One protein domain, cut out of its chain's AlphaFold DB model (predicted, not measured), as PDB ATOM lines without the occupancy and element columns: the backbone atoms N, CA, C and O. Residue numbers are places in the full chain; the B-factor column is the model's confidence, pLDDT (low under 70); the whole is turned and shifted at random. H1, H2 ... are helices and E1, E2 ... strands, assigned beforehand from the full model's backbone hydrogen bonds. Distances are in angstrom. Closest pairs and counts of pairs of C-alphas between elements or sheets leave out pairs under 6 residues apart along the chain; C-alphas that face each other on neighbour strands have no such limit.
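AT A GLANCE: This is residues 548 to 591 of the 612 residues of an uncharacterized protein of Dentipellis fragilis (UniProt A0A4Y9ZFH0). Little of this model is regular structure: a long, thin hairpin of two short strands, E1 and E2, with an extended loop, residues 554 to 565, at one end, and from the other end a tail, residues 571 to 584, that leads to the short helix H1. Residues 579 to 591 stand free. The printed part has 44 residues, with E1, E2 and H1 in that order; the class is mixed, with only 16 residues in named elements. It is loose, radius of gyration of the C-alphas 13.2 A, and spans 38 by 24 by 13 A.

IN THESE COORDINATES: E1, residues 549 to 553, begins at C-alpha 549 (94.664, 138.108, 143.454) and is 11.9 A long. E2, residues 566 to 570, is 12.9 A long. H1, residues 585 to 590, ends at C-alpha 590 (117.924, 141.776, 138.206).

HOW THE PARTS SIT: E1 and E2 form an antiparallel hairpin, their directions 161 degrees apart. N 551 and O 568 are within hydrogen-bond range at 2.8 A. H1 is apart from E1; every O i to N i+4 pair in H1 is within hydrogen-bond range.

THE WHOLE: The C-alphas of Ser 559 and Thr 573, the two farthest apart, are 38.7 A apart. The printed part has no cut, and both links are long. Residues 548 to 550, 557 to 559, 561 and 570 to 573 have pLDDT under 70.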
ATOM      1  N   ARG A 548      93.850 135.086 146.488       58.34
ATOM      2  CA  ARG A 548      94.983 134.969 145.567       58.34
ATOM      3  C   ARG A 548      94.700 135.844 144.353       58.34
ATOM      4  O   ARG A 548      94.212 135.366 143.338       58.34
ATOM      5  N   ALA A 549      94.944 137.139 144.499       57.81
ATOM      6  CA  ALA A 549      94.664 138.108 143.454       57.81
ATOM      7  C   ALA A 549      95.981 138.595 142.853       57.81
ATOM      8  O   ALA A 549      96.686 139.407 143.462       57.81
ATOM      9  N   TYR A 550      96.281 138.143 141.635       64.69
ATOM     10  CA  TYR A 550      97.106 138.943 140.743       64.69
ATOM     11  C   TYR A 550      96.199 139.945 140.026       64.69
ATOM     12  O   TYR A 550      95.117 139.608 139.546       64.69
ATOM     13  N   THR A 551      96.594 141.212 140.031       71.25
ATOM     14  CA  THR A 551      95.895 142.279 139.317       71.25
ATOM     15  C   THR A 551      96.556 142.452 137.962       71.25
ATOM     16  O   THR A 551      97.683 142.933 137.891       71.25
ATOM     17  N   LEU A 552      95.853 142.064 136.898       71.38
ATOM     18  CA  LEU A 552      96.221 142.435 135.536       71.38
ATOM     19  C   LEU A 552      95.832 143.905 135.319       71.38
ATOM     20  O   LEU A 552      94.657 144.220 135.109       71.38
ATOM     21  N   LEU A 553      96.806 144.806 135.401       72.62
ATOM     22  CA  LEU A 553      96.647 146.192 134.992       72.62
ATOM     23  C   LEU A 553      96.647 146.259 133.464       72.62
ATOM     24  O   LEU A 553      97.674 146.129 132.801       72.62
ATOM     25  N   VAL A 554      95.452 146.466 132.915       77.12
ATOM     26  CA  VAL A 554      95.254 146.869 131.524       77.12
ATOM     27  C   VAL A 554      95.256 148.391 131.489       77.12
ATOM     28  O   VAL A 554      94.259 149.017 131.855       77.12
ATOM     29  N   ALA A 555      96.370 148.984 131.069       74.38
ATOM     30  CA  ALA A 555      96.452 150.414 130.818       74.38
ATOM     31  C   ALA A 555      96.256 150.705 129.319       74.38
ATOM     32  O   ALA A 555      96.610 149.905 128.454       74.38
ATOM     33  N   SER A 556      95.672 151.858 129.005       74.19
ATOM     34  CA  SER A 556      95.524 152.349 127.633       74.19
ATOM     35  C   SER A 556      95.903 153.817 127.581       74.19
ATOM     36  O   SER A 556      95.472 154.590 128.440       74.19
ATOM     37  N   THR A 557      96.659 154.214 126.564       69.19
ATOM     38  CA  THR A 557      96.993 155.616 126.329       69.19
ATOM     39  C   THR A 557      95.731 156.426 125.999       69.19
ATOM     40  O   THR A 557      94.733 155.877 125.517       69.19
ATOM     41  N   PRO A 558      95.761 157.760 126.167       53.59
ATOM     42  CA  PRO A 558      94.685 158.640 125.706       53.59
ATOM     43  C   PRO A 558      94.428 158.568 124.190       53.59
ATOM     44  O   PRO A 558      93.316 158.855 123.751       53.59
ATOM     45  N   SER A 559      95.429 158.156 123.400       66.75
ATOM     46  CA  SER A 559      95.317 157.898 121.956       66.75
ATOM     47  C   SER A 559      94.629 156.567 121.607       66.75
ATOM     48  O   SER A 559      94.333 156.327 120.439       66.75
ATOM     49  N   GLY A 560      94.332 155.716 122.596       70.56
ATOM     50  CA  GLY A 560      93.653 154.432 122.408       70.56
ATOM     51  C   GLY A 560      94.578 153.232 122.184       70.56
ATOM     52  O   GLY A 560      94.076 152.120 122.018       70.56
ATOM     53  N   SER A 561      95.900 153.420 122.220       65.94
ATOM     54  CA  SER A 561      96.867 152.319 122.229       65.94
ATOM     55  C   SER A 561      96.791 151.573 123.561       65.94
ATOM     56  O   SER A 561      96.685 152.187 124.622       65.94
ATOM     57  N   ILE A 562      96.855 150.245 123.531       72.44
ATOM     58  CA  ILE A 562      96.942 149.429 124.747       72.44
ATOM     59  C   ILE A 562      98.413 149.398 125.176       72.44
ATOM     60  O   ILE A 562      99.278 149.075 124.365       72.44
ATOM     61  N   LEU A 563      98.692 149.770 126.425       76.56
ATOM     62  CA  LEU A 563     100.023 149.636 127.020       76.56
ATOM     63  C   LEU A 563     100.261 148.175 127.440       76.56
ATOM     64  O   LEU A 563      99.286 147.439 127.629       76.56
ATOM     65  N   PRO A 564     101.525 147.739 127.606       74.81
ATOM     66  CA  PRO A 564     101.832 146.382 128.038       74.81
ATOM     67  C   PRO A 564     101.059 145.964 129.294       74.81
ATOM     68  O   PRO A 564     100.844 146.756 130.214       74.81
ATOM     69  N   PHE A 565     100.615 144.707 129.331       70.50
ATOM     70  CA  PHE A 565      99.845 144.198 130.460       70.50
ATOM     71  C   PHE A 565     100.748 143.959 131.670       70.50
ATOM     72  O   PHE A 565     101.552 143.028 131.686       70.50
ATOM     73  N   GLN A 566     100.549 144.745 132.720       76.56
ATOM     74  CA  GLN A 566     101.295 144.623 133.965       76.56
ATOM     75  C   GLN A 566     100.581 143.664 134.931       76.56
ATOM     76  O   GLN A 566      99.381 143.792 135.178       76.56
ATOM     77  N   GLN A 567     101.303 142.692 135.497       75.62
ATOM     78  CA  GLN A 567     100.753 141.706 136.438       75.62
ATOM     79  C   GLN A 567     101.281 141.946 137.855       75.62
ATOM     80  O   GLN A 567     102.410 141.594 138.181       75.62
ATOM     81  N   VAL A 568     100.441 142.515 138.724       78.69
ATOM     82  CA  VAL A 568     100.778 142.750 140.138       78.69
ATOM     83  C   VAL A 568     100.265 141.593 140.987       78.69
ATOM     84  O   VAL A 568      99.080 141.528 141.321       78.69
ATOM     85  N   TRP A 569     101.155 140.671 141.343       73.94
ATOM     86  CA  TRP A 569     100.848 139.510 142.182       73.94
ATOM     87  C   TRP A 569     100.708 139.915 143.652       73.94
ATOM     88  O   TRP A 569     101.543 140.638 144.191       73.94
ATOM     89  N   SER A 570      99.640 139.468 144.324       67.44
ATOM     90  CA  SER A 570      99.465 139.732 145.753       67.44
ATOM     91  C   SER A 570      98.653 138.658 146.484       67.44
ATOM     92  O   SER A 570      97.590 138.216 146.042       67.44
ATOM     93  N   GLY A 571      99.128 138.261 147.663       63.03
ATOM     94  CA  GLY A 571      98.371 137.409 148.572       63.03
ATOM     95  C   GLY A 571      99.205 136.900 149.741       63.03
ATOM     96  O   GLY A 571     100.424 136.839 149.672       63.03
ATOM     97  N   SER A 572      98.526 136.498 150.812       56.31
ATOM     98  CA  SER A 572      99.131 136.035 152.069       56.31
ATOM     99  C   SER A 572      99.549 134.558 152.069       56.31
ATOM    100  O   SER A 572      99.774 133.973 153.123       56.31
ATOM    101  N   THR A 573      99.617 133.913 150.899       66.19
ATOM    102  CA  THR A 573     100.082 132.525 150.776       66.19
ATOM    103  C   THR A 573     101.129 132.430 149.682       66.19
ATOM    104  O   THR A 573     100.936 133.016 148.625       66.19
ATOM    105  N   HIS A 574     102.170 131.617 149.875       73.38
ATOM    106  CA  HIS A 574     103.217 131.378 148.868       73.38
ATOM    107  C   HIS A 574     102.655 130.940 147.497       73.38
ATOM    108  O   HIS A 574     103.223 131.238 146.456       73.38
ATOM    109  N   ARG A 575     101.489 130.276 147.470       72.44
ATOM    110  CA  ARG A 575     100.772 129.906 146.233       72.44
ATOM    111  C   ARG A 575     100.042 131.077 145.536       72.44
ATOM    112  O   ARG A 575      99.268 130.829 144.618       72.44
ATOM    113  N   SER A 576     100.193 132.309 146.022       70.19
ATOM    114  CA  SER A 576      99.676 133.551 145.417       70.19
ATOM    115  C   SER A 576     100.762 134.344 144.677       70.19
ATOM    116  O   SER A 576     100.472 135.418 144.154       70.19
ATOM    117  N   LEU A 577     101.996 133.843 144.697       80.94
ATOM    118  CA  LEU A 577     103.180 134.418 144.068       80.94
ATOM    119  C   LEU A 577     103.577 133.547 142.865       80.94
ATOM    120  O   LEU A 577     103.198 132.368 142.837       80.94
ATOM    121  N   PRO A 578     104.347 134.081 141.898       81.12
ATOM    122  CA  PRO A 578     105.024 133.256 140.904       81.12
ATOM    123  C   PRO A 578     105.850 132.149 141.574       81.12
ATOM    124  O   PRO A 578     106.350 132.308 142.691       81.12
ATOM    125  N   VAL A 579     105.998 131.009 140.900       84.00
ATOM    126  CA  VAL A 579     106.955 129.983 141.336       84.00
ATOM    127  C   VAL A 579     108.359 130.556 141.142       84.00
ATOM    128  O   VAL A 579     108.618 131.170 140.115       84.00
ATOM    129  N   GLY A 580     109.267 130.363 142.105       82.69
ATOM    130  CA  GLY A 580     110.589 131.010 142.084       82.69
ATOM    131  C   GLY A 580     111.472 130.673 140.873       82.69
ATOM    132  O   GLY A 580     112.385 131.428 140.585       82.69
ATOM    133  N   GLY A 581     111.180 129.577 140.163       85.81
ATOM    134  CA  GLY A 581     111.806 129.200 138.889       85.81
ATOM    135  C   GLY A 581     110.857 129.315 137.690       85.81
ATOM    136  O   GLY A 581     110.855 128.433 136.840       85.81
ATOM    137  N   ALA A 582     109.975 130.318 137.670       84.00
ATOM    138  CA  ALA A 582     109.208 130.671 136.477       84.00
ATOM    139  C   ALA A 582     110.060 131.531 135.526       84.00
ATOM    140  O   ALA A 582     110.847 132.359 135.987       84.00
ATOM    141  N   ASP A 583     109.871 131.361 134.217       82.25
ATOM    142  CA  ASP A 583     110.591 132.128 133.193       82.25
ATOM    143  C   ASP A 583     110.457 133.646 133.435       82.25
ATOM    144  O   ASP A 583     109.374 134.149 133.748       82.25
ATOM    145  N   GLY A 584     111.574 134.370 133.326       79.25
ATOM    146  CA  GLY A 584     111.659 135.809 133.605       79.25
ATOM    147  C   GLY A 584     111.783 136.199 135.089       79.25
ATOM    148  O   GLY A 584     111.958 137.379 135.386       79.25
ATOM    149  N   MET A 585     111.751 135.259 136.045       81.25
ATOM    150  CA  MET A 585     111.965 135.593 137.468       81.25
ATOM    151  C   MET A 585     113.374 136.128 137.756       81.25
ATOM    152  O   MET A 585     113.518 137.045 138.560       81.25
ATOM    153  N   ASP A 586     114.406 135.615 137.082       82.75
ATOM    154  CA  ASP A 586     115.775 136.120 137.247       82.75
ATOM    155  C   ASP A 586     115.941 137.532 136.668       82.75
ATOM    156  O   ASP A 586     116.625 138.367 137.256       82.75
ATOM    157  N   GLU A 587     115.258 137.835 135.563       80.12
ATOM    158  CA  GLU A 587     115.208 139.174 134.963       80.12
ATOM    159  C   GLU A 587     114.475 140.155 135.892       80.12
ATOM    160  O   GLU A 587     114.960 141.258 136.140       80.12
ATOM    161  N   ALA A 588     113.361 139.728 136.498       72.94
ATOM    162  CA  ALA A 588     112.648 140.487 137.525       72.94
ATOM    163  C   ALA A 588     113.518 140.760 138.769       72.94
ATOM    164  O   ALA A 588     113.519 141.875 139.297       72.94
ATOM    165  N   HIS A 589     114.291 139.773 139.233       75.75
ATOM    166  CA  HIS A 589     115.236 139.958 140.336       75.75
ATOM    167  C   HIS A 589     116.376 140.926 139.964       75.75
ATOM    168  O   HIS A 589     116.757 141.755 140.794       75.75
ATOM    169  N   GLN A 590     116.888 140.869 138.726       74.94
ATOM    170  CA  GLN A 590     117.924 141.776 138.206       74.94
ATOM    171  C   GLN A 590     117.428 143.219 138.041       74.94
ATOM    172  O   GLN A 590     118.148 144.154 138.383       74.94
ATOM    173  N   GLN A 591     116.180 143.415 137.601       71.94
ATOM    174  CA  GLN A 591     115.514 144.728 137.554       71.94
ATOM    175  C   GLN A 591     115.068 145.235 138.939       71.94
ATOM    176  O   GLN A 591     114.413 146.269 139.058       71.94
TER     177      GLN A 591